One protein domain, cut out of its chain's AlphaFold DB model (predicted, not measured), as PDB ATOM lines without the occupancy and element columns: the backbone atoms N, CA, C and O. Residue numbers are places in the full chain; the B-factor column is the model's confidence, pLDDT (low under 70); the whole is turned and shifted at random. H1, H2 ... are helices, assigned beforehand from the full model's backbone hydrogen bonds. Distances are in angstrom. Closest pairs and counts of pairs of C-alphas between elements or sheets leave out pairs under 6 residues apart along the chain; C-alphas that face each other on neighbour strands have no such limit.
ATOM      1  N   CYS A   3      45.256  19.579 -32.336       84.12
ATOM      2  CA  CYS A   3      45.863  20.886 -32.042       84.12
ATOM      3  C   CYS A   3      44.823  21.977 -31.739       84.12
ATOM      4  O   CYS A   3      45.025  22.775 -30.832       84.12
ATOM      5  N   LYS A   4      43.683  21.988 -32.449       88.00
ATOM      6  CA  LYS A   4      42.604  22.966 -32.211       88.00
ATOM      7  C   LYS A   4      41.956  22.778 -30.837       88.00
ATOM      8  O   LYS A   4      41.749  23.752 -30.125       88.00
ATOM      9  N   ARG A   5      41.679  21.525 -30.458       88.06
ATOM     10  CA  ARG A   5      41.120  21.183 -29.142       88.06
ATOM     11  C   ARG A   5      42.100  21.519 -28.018       88.06
ATOM     12  O   ARG A   5      41.688  22.065 -27.002       88.06
ATOM     13  N   LEU A   6      43.394  21.256 -28.217       90.38
ATOM     14  CA  LEU A   6      44.428  21.617 -27.248       90.38
ATOM     15  C   LEU A   6      44.507  23.134 -27.048       90.38
ATOM     16  O   LEU A   6      44.476  23.590 -25.911       90.38
ATOM     17  N   LEU A   7      44.540  23.910 -28.137       92.62
ATOM     18  CA  LEU A   7      44.550  25.373 -28.071       92.62
ATOM     19  C   LEU A   7      43.324  25.898 -27.314       92.62
ATOM     20  O   LEU A   7      43.458  26.689 -26.388       92.62
ATOM     21  N   HIS A   8      42.144  25.379 -27.654       91.56
ATOM     22  CA  HIS A   8      40.894  25.738 -26.998       91.56
ATOM     23  C   HIS A   8      40.920  25.461 -25.487       91.56
ATOM     24  O   HIS A   8      40.487  26.292 -24.694       91.56
ATOM     25  N   ARG A   9      41.486  24.326 -25.066       92.94
ATOM     26  CA  ARG A   9      41.652  24.005 -23.644       92.94
ATOM     27  C   ARG A   9      42.657  24.917 -22.956       92.94
ATOM     28  O   ARG A   9      42.380  25.390 -21.860       92.94
ATOM     29  N   VAL A  10      43.796  25.202 -23.588       94.81
ATOM     30  CA  VAL A  10      44.777  26.161 -23.053       94.81
ATOM     31  C   VAL A  10      44.121  27.527 -22.843       94.81
ATOM     32  O   VAL A  10      44.276  28.126 -21.777       94.81
ATOM     33  N   ASP A  11      43.335  27.992 -23.813       95.06
ATOM     34  CA  ASP A  11      42.587  29.241 -23.699       95.06
ATOM     35  C   ASP A  11      41.518  29.196 -22.609       95.06
ATOM     36  O   ASP A  11      41.378  30.172 -21.872       95.06
ATOM     37  N   LEU A  12      40.816  28.071 -22.448       95.75
ATOM     38  CA  LEU A  12      39.857  27.874 -21.362       95.75
ATOM     39  C   LEU A  12      40.528  28.011 -19.992       95.75
ATOM     40  O   LEU A  12      40.101  28.820 -19.171       95.75
ATOM     41  N   PHE A  13      41.612  27.273 -19.750       96.69
ATOM     42  CA  PHE A  13      42.332  27.327 -18.477       96.69
ATOM     43  C   PHE A  13      42.931  28.707 -18.207       96.69
ATOM     44  O   PHE A  13      42.856  29.219 -17.087       96.69
ATOM     45  N   ARG A  14      43.487  29.352 -19.238       96.88
ATOM     46  CA  ARG A  14      43.969  30.732 -19.143       96.88
ATOM     47  C   ARG A  14      42.830  31.683 -18.788       96.88
ATOM     48  O   ARG A  14      43.013  32.554 -17.938       96.88
ATOM     49  N   LEU A  15      41.661  31.524 -19.405       96.75
ATOM     50  CA  LEU A  15      40.485  32.344 -19.138       96.75
ATOM     51  C   LEU A  15      40.003  32.195 -17.689       96.75
ATOM     52  O   LEU A  15      39.788  33.206 -17.014       96.75
ATOM     53  N   LEU A  16      39.905  30.956 -17.200       97.50
ATOM     54  CA  LEU A  16      39.531  30.652 -15.818       97.50
ATOM     55  C   LEU A  16      40.470  31.349 -14.829       97.50
ATOM     56  O   LEU A  16      40.002  32.129 -14.002       97.50
ATOM     57  N   ARG A  17      41.786  31.152 -14.972       96.81
ATOM     58  CA  ARG A  17      42.804  31.679 -14.042       96.81
ATOM     59  C   ARG A  17      42.937  33.197 -14.054       96.81
ATOM     60  O   ARG A  17      43.188  33.801 -13.019       96.81
ATOM     61  N   THR A  18      42.804  33.824 -15.222       96.19
ATOM     62  CA  THR A  18      43.154  35.250 -15.381       96.19
ATOM     63  C   THR A  18      41.967  36.199 -15.302       96.19
ATOM     64  O   THR A  18      42.167  37.387 -15.064       96.19
ATOM     65  N   GLN A  19      40.741  35.721 -15.537       95.25
ATOM     66  CA  GLN A  19      39.577  36.605 -15.668       95.25
ATOM     67  C   GLN A  19      38.404  36.212 -14.778       95.25
ATOM     68  O   GLN A  19      37.677  37.102 -14.346       95.25
ATOM     69  N   ILE A  20      38.209  34.920 -14.503       96.75
ATOM     70  CA  ILE A  20      37.007  34.441 -13.808       96.75
ATOM     71  C   ILE A  20      37.319  34.124 -12.346       96.75
ATOM     72  O   ILE A  20      36.781  34.767 -11.452       96.75
ATOM     73  N   LEU A  21      38.226  33.182 -12.088       97.12
ATOM     74  CA  LEU A  21      38.544  32.705 -10.736       97.12
ATOM     75  C   LEU A  21      39.436  33.668  -9.939       97.12
ATOM     76  O   LEU A  21      39.673  33.450  -8.758       97.12
ATOM     77  N   VAL A  22      39.885  34.761 -10.563       96.56
ATOM     78  CA  VAL A  22      40.553  35.884  -9.884       96.56
ATOM     79  C   VAL A  22      39.559  36.820  -9.178       96.56
ATOM     80  O   VAL A  22      39.956  37.675  -8.388       96.56
ATOM     81  N   LEU A  23      38.260  36.705  -9.480       95.31
ATOM     82  CA  LEU A  23      37.237  37.551  -8.871       95.31
ATOM     83  C   LEU A  23      37.056  37.218  -7.381       95.31
ATOM     84  O   LEU A  23      37.069  36.042  -7.009       95.31
ATOM     85  N   PRO A  24      36.786  38.222  -6.524       95.50
ATOM     86  CA  PRO A  24      36.387  37.975  -5.144       95.50
ATOM     87  C   PRO A  24      35.151  37.061  -5.072       95.50
ATOM     88  O   PRO A  24      34.256  37.203  -5.914       95.50
ATOM     89  N   PRO A  25      35.018  36.197  -4.045       94.19
ATOM     90  CA  PRO A  25      33.946  35.199  -3.975       94.19
ATOM     91  C   PRO A  25      32.531  35.762  -4.179       94.19
ATOM     92  O   PRO A  25      31.731  35.168  -4.896       94.19
ATOM     93  N   GLY A  26      32.226  36.935  -3.611       94.62
ATOM     94  CA  GLY A  26      30.921  37.585  -3.792       94.62
ATOM     95  C   GLY A  26      30.637  37.989  -5.244       94.62
ATOM     96  O   GLY A  26      29.545  37.739  -5.748       94.62
ATOM     97  N   GLN A  27      31.637  38.542  -5.940       95.31
ATOM     98  CA  GLN A  27      31.511  38.925  -7.352       95.31
ATOM     99  C   GLN A  27      31.422  37.697  -8.259       95.31
ATOM    100  O   GLN A  27      30.653  37.696  -9.217       95.31
ATOM    101  N   LEU A  28      32.177  36.640  -7.948       96.19
ATOM    102  CA  LEU A  28      32.123  35.387  -8.695       96.19
ATOM    103  C   LEU A  28      30.721  34.769  -8.633       96.19
ATOM    104  O   LEU A  28      30.157  34.417  -9.668       96.19
ATOM    105  N   VAL A  29      30.128  34.712  -7.434       96.25
ATOM    106  CA  VAL A  29      28.749  34.243  -7.248       96.25
ATOM    107  C   VAL A  29      27.768  35.089  -8.046       96.25
ATOM    108  O   VAL A  29      26.903  34.534  -8.722       96.25
ATOM    109  N   GLU A  30      27.897  36.411  -8.006       95.81
ATOM    110  CA  GLU A  30      27.016  37.317  -8.739       95.81
ATOM    111  C   GLU A  30      27.101  37.123 -10.262       95.81
ATOM    112  O   GLU A  30      26.071  36.967 -10.922       95.81
ATOM    113  N   VAL A  31      28.316  37.091 -10.817       96.25
ATOM    114  CA  VAL A  31      28.557  36.910 -12.257       96.25
ATOM    115  C   VAL A  31      28.006  35.568 -12.726       96.25
ATOM    116  O   VAL A  31      27.201  35.536 -13.658       96.25
ATOM    117  N   VAL A  32      28.380  34.474 -12.059       96.56
ATOM    118  CA  VAL A  32      27.944  33.125 -12.448       96.56
ATOM    119  C   VAL A  32      26.431  32.990 -12.307       96.56
ATOM    120  O   VAL A  32      25.775  32.521 -13.231       96.56
ATOM    121  N   SER A  33      25.837  33.497 -11.222       95.62
ATOM    122  CA  SER A  33      24.380  33.448 -11.033       95.62
ATOM    123  C   SER A  33      23.617  34.187 -12.133       95.62
ATOM    124  O   SER A  33      22.582  33.702 -12.590       95.62
ATOM    125  N   ARG A  34      24.104  35.357 -12.572       95.06
ATOM    126  CA  ARG A  34      23.489  36.110 -13.678       95.06
ATOM    127  C   ARG A  34      23.584  35.345 -14.995       95.06
ATOM    128  O   ARG A  34      22.598  35.278 -15.724       95.06
ATOM    129  N   VAL A  35      24.743  34.753 -15.280       94.94
ATOM    130  CA  VAL A  35      24.964  33.975 -16.506       94.94
ATOM    131  C   VAL A  35      24.100  32.718 -16.527       94.94
ATOM    132  O   VAL A  35      23.376  32.503 -17.493       94.94
ATOM    133  N   VAL A  36      24.112  31.929 -15.454       93.31
ATOM    134  CA  VAL A  36      23.333  30.686 -15.350       93.31
ATOM    135  C   VAL A  36      21.839  30.975 -15.457       93.31
ATOM    136  O   VAL A  36      21.132  30.296 -16.195       93.31
ATOM    137  N   ARG A  37      21.350  32.046 -14.815       91.19
ATOM    138  CA  ARG A  37      19.948  32.471 -14.945       91.19
ATOM    139  C   ARG A  37      19.580  32.826 -16.385       91.19
ATOM    140  O   ARG A  37      18.497  32.468 -16.830       91.19
ATOM    141  N   ALA A  38      20.468  33.501 -17.112       89.00
ATOM    142  CA  ALA A  38      20.248  33.819 -18.522       89.00
ATOM    143  C   ALA A  38      20.312  32.574 -19.431       89.00
ATOM    144  O   ALA A  38      19.692  32.558 -20.489       89.00
ATOM    145  N   GLN A  39      21.042  31.530 -19.023       84.75
ATOM    146  CA  GLN A  39      21.221  30.283 -19.778       84.75
ATOM    147  C   GLN A  39      20.230  29.170 -19.410       84.75
ATOM    148  O   GLN A  39      20.195  28.148 -20.095       84.75
ATOM    149  N   ALA A  40      19.424  29.352 -18.359       75.25
ATOM    150  CA  ALA A  40      18.560  28.314 -17.793       75.25
ATOM    151  C   ALA A  40      17.585  27.686 -18.805       75.25
ATOM    152  O   ALA A  40      17.241  26.520 -18.672       75.25
ATOM    153  N   ALA A  41      17.177  28.424 -19.841       70.81
ATOM    154  CA  ALA A  41      16.279  27.912 -20.879       70.81
ATOM    155  C   ALA A  41      16.975  27.055 -21.958       70.81
ATOM    156  O   ALA A  41      16.298  26.385 -22.730       70.81
ATOM    157  N   SER A  42      18.309  27.098 -22.052       76.50
ATOM    158  CA  SER A  42      19.069  26.520 -23.174       76.50
ATOM    159  C   SER A  42      19.937  25.321 -22.791       76.50
ATOM    160  O   SER A  42      20.525  24.703 -23.677       76.50
ATOM    161  N   THR A  43      20.072  25.019 -21.500       81.75
ATOM    162  CA  THR A  43      20.965  23.960 -21.012       81.75
ATOM    163  C   THR A  43      20.161  22.949 -20.216       81.75
ATOM    164  O   THR A  43      19.448  23.327 -19.292       81.75
ATOM    165  N   ASP A  44      20.292  21.674 -20.574       85.38
ATOM    166  CA  ASP A  44      19.741  20.574 -19.790       85.38
ATOM    167  C   ASP A  44      20.703  20.242 -18.642       85.38
ATOM    168  O   ASP A  44      21.884  19.946 -18.869       85.38
ATOM    169  N   TYR A  45      20.209  20.364 -17.413       88.00
ATOM    170  CA  TYR A  45      20.988  20.201 -16.192       88.00
ATOM    171  C   TYR A  45      20.629  18.882 -15.506       88.00
ATOM    172  O   TYR A  45      19.455  18.507 -15.472       88.00
ATOM    173  N   PRO A  46      21.599  18.201 -14.868       89.19
ATOM    174  CA  PRO A  46      21.278  17.116 -13.951       89.19
ATOM    175  C   PRO A  46      20.285  17.588 -12.881       89.19
ATOM    176  O   PRO A  46      20.410  18.693 -12.363       89.19
ATOM    177  N   SER A  47      19.328  16.745 -12.494       88.19
ATOM    178  CA  SER A  47      18.262  17.127 -11.553       88.19
ATOM    179  C   SER A  47      18.766  17.554 -10.169       88.19
ATOM    180  O   SER A  47      18.122  18.352  -9.490       88.19
ATOM    181  N   TRP A  48      19.928  17.050  -9.747       91.50
ATOM    182  CA  TRP A  48      20.590  17.440  -8.501       91.50
ATOM    183  C   TRP A  48      21.326  18.792  -8.599       91.50
ATOM    184  O   TRP A  48      21.702  19.379  -7.581       91.50
ATOM    185  N   TRP A  49      21.512  19.319  -9.811       92.06
ATOM    186  CA  TRP A  49      22.219  20.564 -10.095       92.06
ATOM    187  C   TRP A  49      21.312  21.777  -9.861       92.06
ATOM    188  O   TRP A  49      20.613  22.260 -10.745       92.06
ATOM    189  N   SER A  50      21.299  22.272  -8.627       85.00
ATOM    190  CA  SER A  50      20.242  23.179  -8.143       85.00
ATOM    191  C   SER A  50      20.699  24.606  -7.829       85.00
ATOM    192  O   SER A  50      19.890  25.464  -7.482       85.00
ATOM    193  N   SER A  51      22.001  24.882  -7.897       87.56
ATOM    194  CA  SER A  51      22.571  26.133  -7.383       87.56
ATOM    195  C   SER A  51      23.777  26.592  -8.199       87.56
ATOM    196  O   SER A  51      24.611  25.736  -8.499       87.56
ATOM    197  N   PRO A  52      23.965  27.918  -8.389       90.12
ATOM    198  CA  PRO A  52      25.181  28.519  -8.954       90.12
ATOM    199  C   PRO A  52      26.486  28.081  -8.277       90.12
ATOM    200  O   PRO A  52      27.573  28.217  -8.833       90.12
ATOM    201  N   ARG A  53      26.401  27.558  -7.048       93.44
ATOM    202  CA  ARG A  53      27.552  26.992  -6.339       93.44
ATOM    203  C   ARG A  53      28.096  25.726  -6.997       93.44
ATOM    204  O   ARG A  53      29.301  25.522  -6.940       93.44
ATOM    205  N   HIS A  54      27.245  24.915  -7.626       95.12
ATOM    206  CA  HIS A  54      27.685  23.754  -8.403       95.12
ATOM    207  C   HIS A  54      28.496  24.209  -9.614       95.12
ATOM    208  O   HIS A  54      29.562  23.666  -9.874       95.12
ATOM    209  N   ASP A  55      28.047  25.268 -10.288       96.06
ATOM    210  CA  ASP A  55      28.745  25.847 -11.436       96.06
ATOM    211  C   ASP A  55      30.119  26.378 -11.036       96.06
ATOM    212  O   ASP A  55      31.127  26.023 -11.639       96.06
ATOM    213  N   ILE A  56      30.187  27.165  -9.960       97.12
ATOM    214  CA  ILE A  56      31.456  27.697  -9.442       97.12
ATOM    215  C   ILE A  56      32.399  26.568  -9.036       97.12
ATOM    216  O   ILE A  56      33.575  26.601  -9.398       97.12
ATOM    217  N   LEU A  57      31.892  25.561  -8.319       96.75
ATOM    218  CA  LEU A  57      32.704  24.425  -7.907       96.75
ATOM    219  C   LEU A  57      33.187  23.613  -9.111       96.75
ATOM    220  O   LEU A  57      34.310  23.123  -9.086       96.75
ATOM    221  N   LEU A  58      32.386  23.502 -10.174       97.00
ATOM    222  CA  LEU A  58      32.811  22.864 -11.417       97.00
ATOM    223  C   LEU A  58      33.938  23.661 -12.080       97.00
ATOM    224  O   LEU A  58      34.944  23.072 -12.458       97.00
ATOM    225  N   LEU A  59      33.803  24.989 -12.191       97.44
ATOM    226  CA  LEU A  59      34.842  25.857 -12.761       97.44
ATOM    227  C   LEU A  59      36.164  25.731 -11.987       97.44
ATOM    228  O   LEU A  59      37.223  25.587 -12.594       97.44
ATOM    229  N   GLN A  60      36.095  25.758 -10.652       96.62
ATOM    230  CA  GLN A  60      37.251  25.599  -9.766       96.62
ATOM    231  C   GLN A  60      37.842  24.190  -9.835       96.62
ATOM    232  O   GLN A  60      39.051  24.025  -9.946       96.62
ATOM    233  N   GLY A  61      36.991  23.167  -9.788       96.69
ATOM    234  CA  GLY A  61      37.406  21.773  -9.846       96.69
ATOM    235  C   GLY A  61      38.085  21.448 -11.170       96.69
ATOM    236  O   GLY A  61      39.152  20.846 -11.175       96.69
ATOM    237  N   VAL A  62      37.526  21.909 -12.290       96.81
ATOM    238  CA  VAL A  62      38.162  21.746 -13.598       96.81
ATOM    239  C   VAL A  62      39.495  22.479 -13.650       96.81
ATOM    240  O   VAL A  62      40.462  21.899 -14.126       96.81
ATOM    241  N   GLU A  63      39.593  23.710 -13.145       96.19
ATOM    242  CA  GLU A  63      40.861  24.446 -13.136       96.19
ATOM    243  C   GLU A  63      41.947  23.769 -12.284       96.19
ATOM    244  O   GLU A  63      43.102  23.727 -12.715       96.19
ATOM    245  N   CYS A  64      41.572  23.218 -11.129       94.81
ATOM    246  CA  CYS A  64      42.488  22.614 -10.163       94.81
ATOM    247  C   CYS A  64      42.891  21.178 -10.538       94.81
ATOM    248  O   CYS A  64      44.071  20.836 -10.510       94.81
ATOM    249  N   TYR A  65      41.922  20.338 -10.911       94.75
ATOM    250  CA  TYR A  65      42.145  18.913 -11.181       94.75
ATOM    251  C   TYR A  65      42.310  18.604 -12.671       94.75
ATOM    252  O   TYR A  65      42.993  17.647 -13.018       94.75
ATOM    253  N   GLY A  66      41.727  19.404 -13.563       92.81
ATOM    254  CA  GLY A  66      41.753  19.184 -15.008       92.81
ATOM    255  C   GLY A  66      40.463  18.575 -15.573       92.81
ATOM    256  O   GLY A  66      39.430  18.485 -14.911       92.81
ATOM    257  N   LEU A  67      40.528  18.192 -16.852       92.94
ATOM    258  CA  LEU A  67      39.446  17.550 -17.611       92.94
ATOM    259  C   LEU A  67      39.757  16.058 -17.843       92.94
ATOM    260  O   LEU A  67      40.780  15.547 -17.395       92.94
ATOM    261  N   ASP A  68      38.878  15.371 -18.575       91.56
ATOM    262  CA  ASP A  68      39.010  13.959 -18.959       91.56
ATOM    263  C   ASP A  68      39.127  13.007 -17.763       91.56
ATOM    264  O   ASP A  68      38.217  12.945 -16.939       91.56
ATOM    265  N   GLU A  69      40.216  12.247 -17.683       89.56
ATOM    266  CA  GLU A  69      40.475  11.254 -16.640       89.56
ATOM    267  C   GLU A  69      40.507  11.861 -15.232       89.56
ATOM    268  O   GLU A  69      40.131  11.211 -14.256       89.56
ATOM    269  N   HIS A  70      40.854  13.145 -15.122       91.12
ATOM    270  CA  HIS A  70      40.914  13.846 -13.842       91.12
ATOM    271  C   HIS A  70      39.556  14.357 -13.355       91.12
ATOM    272  O   HIS A  70      39.411  14.720 -12.186       91.12
ATOM    273  N   LEU A  71      38.525  14.331 -14.206       93.56
ATOM    274  CA  LEU A  71      37.184  14.783 -13.839       93.56
ATOM    275  C   LEU A  71      36.577  13.927 -12.712       93.56
ATOM    276  O   LEU A  71      35.791  14.419 -11.906       93.56
ATOM    277  N   ALA A  72      37.009  12.669 -12.582       92.56
ATOM    278  CA  ALA A  72      36.628  11.806 -11.469       92.56
ATOM    279  C   ALA A  72      37.010  12.391 -10.096       92.56
ATOM    280  O   ALA A  72      36.299  12.163  -9.119       92.56
ATOM    281  N   ALA A  73      38.102  13.159 -10.000       94.06
ATOM    282  CA  ALA A  73      38.484  13.840  -8.764       94.06
ATOM    283  C   ALA A  73      37.534  15.002  -8.435       94.06
ATOM    284  O   ALA A  73      37.171  15.186  -7.275       94.06
ATOM    285  N   VAL A  74      37.060  15.727  -9.455       95.56
ATOM    286  CA  VAL A  74      36.078  16.812  -9.297       95.56
ATOM    287  C   VAL A  74      34.777  16.278  -8.701       95.56
ATOM    288  O   VAL A  74      34.230  16.865  -7.775       95.56
ATOM    289  N   TRP A  75      34.311  15.117  -9.155       94.00
ATOM    290  CA  TRP A  75      33.080  14.497  -8.653       94.00
ATOM    291  C   TRP A  75      33.153  14.010  -7.207       94.00
ATOM    292  O   TRP A  75      32.120  13.900  -6.548       94.00
ATOM    293  N   LYS A  76      34.362  13.792  -6.680       92.88
ATOM    294  CA  LYS A  76      34.580  13.448  -5.269       92.88
ATOM    295  C   LYS A  76      34.479  14.656  -4.334       92.88
ATOM    296  O   LYS A  76      34.504  14.475  -3.117       92.88
ATOM    297  N   LEU A  77      34.364  15.880  -4.859       93.50
ATOM    298  CA  LEU A  77      34.233  17.073  -4.026       93.50
ATOM    299  C   LEU A  77      32.936  17.023  -3.198       93.50
ATOM    300  O   LEU A  77      31.898  16.605  -3.722       93.50
ATOM    301  N   PRO A  78      32.945  17.492  -1.931       93.00
ATOM    302  CA  PRO A  78      31.840  17.271  -0.996       93.00
ATOM    303  C   PRO A  78      30.462  17.708  -1.504       93.00
ATOM    304  O   PRO A  78      29.473  17.018  -1.263       93.00
ATOM    305  N   LEU A  79      30.375  18.826  -2.230       92.69
ATOM    306  CA  LEU A  79      29.097  19.320  -2.755       92.69
ATOM    307  C   LEU A  79      28.536  18.406  -3.853       92.69
ATOM    308  O   LEU A  79      27.352  18.101  -3.830       92.69
ATOM    309  N   PHE A  80      29.371  17.933  -4.783       93.38
ATOM    310  CA  PHE A  80      28.920  17.029  -5.844       93.38
ATOM    311  C   PHE A  80      28.581  15.649  -5.297       93.38
ATOM    312  O   PHE A  80      27.543  15.091  -5.644       93.38
ATOM    313  N   ASN A  81      29.416  15.139  -4.395       90.12
ATOM    314  CA  ASN A  81      29.209  13.836  -3.780       90.12
ATOM    315  C   ASN A  81      27.964  13.796  -2.873       90.12
ATOM    316  O   ASN A  81      27.291  12.777  -2.801       90.12
ATOM    317  N   SER A  82      27.632  14.900  -2.193       90.88
ATOM    318  CA  SER A  82      26.414  14.979  -1.368       90.88
ATOM    319  C   SER A  82      25.148  15.286  -2.170       90.88
ATOM    320  O   SER A  82      24.075  14.821  -1.791       90.88
ATOM    321  N   ALA A  83      25.246  16.054  -3.260       90.56
ATOM    322  CA  ALA A  83      24.094  16.392  -4.094       90.56
ATOM    323  C   ALA A  83      23.689  15.245  -5.031       90.56
ATOM    324  O   ALA A  83      22.499  15.025  -5.257       90.56
ATOM    325  N   ASN A  84      24.658  14.506  -5.580       89.69
ATOM    326  CA  ASN A  84      24.382  13.435  -6.530       89.69
ATOM    327  C   ASN A  84      24.033  12.117  -5.823       89.69
ATOM    328  O   ASN A  84      24.904  11.314  -5.496       89.69
ATOM    329  N   THR A  85      22.738  11.854  -5.656       84.00
ATOM    330  CA  THR A  85      22.230  10.585  -5.113       84.00
ATOM    331  C   THR A  85      21.918   9.538  -6.188       84.00
ATOM    332  O   THR A  85      21.534   8.421  -5.853       84.00
ATOM    333  N   THR A  86      22.031   9.882  -7.476       80.25
ATOM    334  CA  THR A  86      21.623   9.040  -8.619       80.25
ATOM    335  C   THR A  86      22.793   8.347  -9.323       80.25
ATOM    336  O   THR A  86      22.568   7.680 -10.330       80.25
ATOM    337  N   SER A  87      24.022   8.516  -8.812       73.12
ATOM    338  CA  SER A  87      25.297   7.920  -9.269       73.12
ATOM    339  C   SER A  87      25.691   8.146 -10.736       73.12
ATOM    340  O   SER A  87      26.735   7.664 -11.175       73.12
ATOM    341  N   GLN A  88      24.929   8.941 -11.489       87.50
ATOM    342  CA  GLN A  88      25.279   9.348 -12.846       87.50
ATOM    343  C   GLN A  88      25.848  10.764 -12.838       87.50
ATOM    344  O   GLN A  88      25.186  11.716 -12.416       87.50
ATOM    345  N   PHE A  89      27.090  10.896 -13.295       91.00
ATOM    346  CA  PHE A  89      27.746  12.184 -13.495       91.00
ATOM    347  C   PHE A  89      27.738  12.569 -14.979       91.00
ATOM    348  O   PHE A  89      27.751  11.682 -15.838       91.00
ATOM    349  N   PRO A  90      27.743  13.876 -15.302       92.75
ATOM    350  CA  PRO A  90      27.866  14.332 -16.677       92.75
ATOM    351  C   PRO A  90      29.125  13.790 -17.357       92.75
ATOM    352  O   PRO A  90      30.180  13.644 -16.734       92.75
ATOM    353  N   THR A  91      29.023  13.524 -18.658       93.06
ATOM    354  CA  THR A  91      30.163  13.067 -19.454       93.06
ATOM    355  C   THR A  91      31.214  14.166 -19.587       93.06
ATOM    356  O   THR A  91      30.919  15.362 -19.535       93.06
ATOM    357  N   THR A  92      32.459  13.771 -19.844       93.44
ATOM    358  CA  THR A  92      33.564  14.708 -20.072       93.44
ATOM    359  C   THR A  92      33.275  15.719 -21.179       93.44
ATOM    360  O   THR A  92      33.600  16.894 -21.040       93.44
ATOM    361  N   THR A  93      32.649  15.286 -22.276       93.12
ATOM    362  CA  THR A  93      32.293  16.173 -23.391       93.12
ATOM    363  C   THR A  93      31.226  17.186 -22.994       93.12
ATOM    364  O   THR A  93      31.320  18.345 -23.390       93.12
ATOM    365  N   TRP A  94      30.248  16.780 -22.179       94.19
ATOM    366  CA  TRP A  94      29.264  17.700 -21.615       94.19
ATOM    367  C   TRP A  94      29.951  18.750 -20.741       94.19
ATOM    368  O   TRP A  94      29.751  19.941 -20.963       94.19
ATOM    369  N   VAL A  95      30.827  18.328 -19.821       95.25
ATOM    370  CA  VAL A  95      31.551  19.249 -18.927       95.25
ATOM    371  C   VAL A  95      32.435  20.209 -19.707       95.25
ATOM    372  O   VAL A  95      32.396  21.408 -19.452       95.25
ATOM    373  N   GLU A  96      33.211  19.713 -20.671       94.56
ATOM    374  CA  GLU A  96      34.096  20.546 -21.490       94.56
ATOM    375  C   GLU A  96      33.302  21.630 -22.230       94.56
ATOM    376  O   GLU A  96      33.667  22.807 -22.179       94.56
ATOM    377  N   ASN A  97      32.181  21.264 -22.856       93.75
ATOM    378  CA  ASN A  97      31.320  22.214 -23.558       93.75
ATOM    379  C   ASN A  97      30.653  23.202 -22.593       93.75
ATOM    380  O   ASN A  97      30.644  24.406 -22.856       93.75
ATOM    381  N   TYR A  98      30.139  22.705 -21.469       94.94
ATOM    382  CA  TYR A  98      29.444  23.511 -20.473       94.94
ATOM    383  C   TYR A  98      30.374  24.547 -19.835       94.94
ATOM    384  O   TYR A  98      30.103  25.745 -19.880       94.94
ATOM    385  N   VAL A  99      31.525  24.108 -19.320       95.94
ATOM    386  CA  VAL A  99      32.539  24.973 -18.698       95.94
ATOM    387  C   VAL A  99      33.051  26.008 -19.691       95.94
ATOM    388  O   VAL A  99      33.234  27.169 -19.324       95.94
ATOM    389  N   THR A 100      33.227  25.629 -20.956       95.62
ATOM    390  CA  THR A 100      33.601  26.567 -22.019       95.62
ATOM    391  C   THR A 100      32.536  27.641 -22.217       95.62
ATOM    392  O   THR A 100      32.845  28.832 -22.150       95.62
ATOM    393  N   ALA A 101      31.285  27.237 -22.450       95.00
ATOM    394  CA  ALA A 101      30.186  28.161 -22.706       95.00
ATOM    395  C   ALA A 101      29.954  29.100 -21.514       95.00
ATOM    396  O   ALA A 101      29.832  30.318 -21.688       95.00
ATOM    397  N   LEU A 102      29.979  28.550 -20.299       95.88
ATOM    398  CA  LEU A 102      29.862  29.301 -19.057       95.88
ATOM    399  C   LEU A 102      31.012  30.301 -18.902       95.88
ATOM    400  O   LEU A 102      30.771  31.471 -18.599       95.88
ATOM    401  N   SER A 103      32.252  29.885 -19.173       97.00
ATOM    402  CA  SER A 103      33.428  30.754 -19.060       97.00
ATOM    403  C   SER A 103      33.385  31.916 -20.049       97.00
ATOM    404  O   SER A 103      33.632  33.064 -19.678       97.00
ATOM    405  N   ILE A 104      33.017  31.649 -21.305       96.31
ATOM    406  CA  ILE A 104      32.869  32.687 -22.333       96.31
ATOM    407  C   ILE A 104      31.765  33.675 -21.942       96.31
ATOM    408  O   ILE A 104      31.953  34.888 -22.044       96.31
ATOM    409  N   ALA A 105      30.626  33.185 -21.455       96.19
ATOM    410  CA  ALA A 105      29.527  34.045 -21.040       96.19
ATOM    411  C   ALA A 105      29.880  34.893 -19.805       96.19
ATOM    412  O   ALA A 105      29.614  36.097 -19.802       96.19
ATOM    413  N   CYS A 106      30.558  34.313 -18.808       96.94
ATOM    414  CA  CYS A 106      31.083  35.046 -17.653       96.94
ATOM    415  C   CYS A 106      32.048  36.144 -18.094       96.94
ATOM    416  O   CYS A 106      31.894  37.298 -17.699       96.94
ATOM    417  N   ARG A 107      32.997  35.817 -18.978       96.31
ATOM    418  CA  ARG A 107      33.921  36.794 -19.558       96.31
ATOM    419  C   ARG A 107      33.179  37.948 -20.219       96.31
ATOM    420  O   ARG A 107      33.488  39.103 -19.948       96.31
ATOM    421  N   ASN A 108      32.219  37.645 -21.087       96.06
ATOM    422  CA  ASN A 108      31.480  38.666 -21.822       96.06
ATOM    423  C   ASN A 108      30.697  39.578 -20.872       96.06
ATOM    424  O   ASN A 108      30.650  40.786 -21.090       96.06
ATOM    425  N   LEU A 109      30.135  39.027 -19.793       95.62
ATOM    426  CA  LEU A 109      29.478  39.822 -18.760       95.62
ATOM    427  C   LEU A 109      30.470  40.719 -18.003       95.62
ATOM    428  O   LEU A 109      30.173  41.889 -17.780       95.62
ATOM    429  N   ILE A 110      31.651  40.204 -17.645       94.94
ATOM    430  CA  ILE A 110      32.708  40.974 -16.966       94.94
ATOM    431  C   ILE A 110      33.202  42.123 -17.849       94.94
ATOM    432  O   ILE A 110      33.359  43.242 -17.363       94.94
ATOM    433  N   VAL A 111      33.439  41.864 -19.139       93.81
ATOM    434  CA  VAL A 111      33.869  42.884 -20.108       93.81
ATOM    435  C   VAL A 111      32.809  43.978 -20.231       93.81
ATOM    436  O   VAL A 111      33.127  45.139 -19.991       93.81
ATOM    437  N   LYS A 112      31.540  43.608 -20.452       92.44
ATOM    438  CA  LYS A 112      30.426  44.568 -20.501       92.44
ATOM    439  C   LYS A 112      30.322  45.391 -19.217       92.44
ATOM    440  O   LYS A 112      30.218  46.609 -19.265       92.44
ATOM    441  N   ALA A 113      30.397  44.755 -18.049       89.56
ATOM    442  CA  ALA A 113      30.314  45.459 -16.770       89.56
ATOM    443  C   ALA A 113      31.463  46.466 -16.559       89.56
ATOM    444  O   ALA A 113      31.277  47.468 -15.871       89.56
ATOM    445  N   ARG A 114      32.643  46.219 -17.143       88.50
ATOM    446  CA  ARG A 114      33.770  47.165 -17.121       88.50
ATOM    447  C   ARG A 114      33.568  48.323 -18.093       88.50
ATOM    448  O   ARG A 114      33.909  49.441 -17.731       88.50
ATOM    449  N   GLU A 115      32.988  48.074 -19.264       84.12
ATOM    450  CA  GLU A 115      32.634  49.118 -20.238       84.12
ATOM    451  C   GLU A 115      31.628  50.115 -19.647       84.12
ATOM    452  O   GLU A 115      31.844  51.316 -19.737       84.12
ATOM    453  N   TYR A 116      30.599  49.636 -18.936       72.56
ATOM    454  CA  TYR A 116      29.626  50.511 -18.260       72.56
ATOM    455  C   TYR A 116      30.172  51.222 -17.009       72.56
ATOM    456  O   TYR A 116      29.569  52.185 -16.547       72.56
ATOM    457  N   ARG A 117      31.286  50.749 -16.431       67.56
ATOM    458  CA  ARG A 117      31.949  51.375 -15.270       67.56
ATOM    459  C   ARG A 117      33.089  52.318 -15.684       67.56
ATOM    460  O   ARG A 117      33.616  53.037 -14.839       67.56
TER     461      ARG A 117
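This is residues 3 to 117 of the 363 residues of an uncharacterized protein of Phytophthora kernoviae (UniProt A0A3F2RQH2). The picture is a crossed packing of helices: the long helix H6 runs along the longest axis, H1 and H2 cross it at steep angles, and H3 lies deep in the domain, between H1, H2 and H4. The two short helices H4 and H5 sit near H3, toward the end where H6 begins, and the long link of residues 40 to 51 loops from H2 to H3. The printed part has 115 residues with six named helices, H1 to H6 in order along the chain, and no named strand; the class is all helix. The whole is compact, with a radius of gyration of the C-alphas of 13.9 A, and spans 44 by 34 by 26 A.

Start at H6, residues 92 to 115, the longest helix. With residues 100 to 107 alone it touches residues 12 to 20 of H1, residues 3 to 20, the same way at a steep tilt of 47 degrees; the closest C-alphas are those of Leu 12 and Thr 100, 6.4 A apart. With residues 102 to 110 alone it touches residues 31 to 36 of H2, residues 25 to 39, at 69.9 degrees, only just steep; here look at the C-alphas of Val 31 and Cys 106, the closest at 6.2 A. Next find the hub, H3, residues 52 to 65, which touches three helices: H1, with Phe 13 and Glu 63 closest, their C-alphas 6.2 A apart; H2, with C-alphas Ser 33 and Pro 52 at 5.4 A; and H4, residues 68 to 75, with C-alphas Gly 61 and Val 74 at 5.2 A. H3 and H6 are close but not clearly touching, the closest C-alphas being Leu 59 and Val 99 at 6.4 A. H5, residues 78 to 83, touches no helix but is near H3, with C-alphas His 54 and Phe 80 closest at 7.3 A. H5 and H6 are apart. In H1, H2, H3, H5 and H6 every O i to N i+4 pair is within hydrogen-bond range; in H4 it is 1 of 4, beside 3 of 5 O i to N i+3 pairs.

Find C-alpha 92 at (33.564, 14.708, -20.072); from there H6 runs 34.4 A to C-alpha 115 at (32.634, 49.118, -20.238). H1 begins at C-alpha 3, (45.863, 20.886, -32.042), and is 24.4 A long; H2 is 20.9 A, H3 19.6 A, H4 11.9 A and H5 8.4 A.

The C-alphas farthest apart, those of Ser 87 and Arg 117, are 44.4 A apart. The printed part has no cut. The link from H2 to H3 is long, with 12 residues. Mean pLDDT of the printed part is 92.0, and residue 117 is under 70.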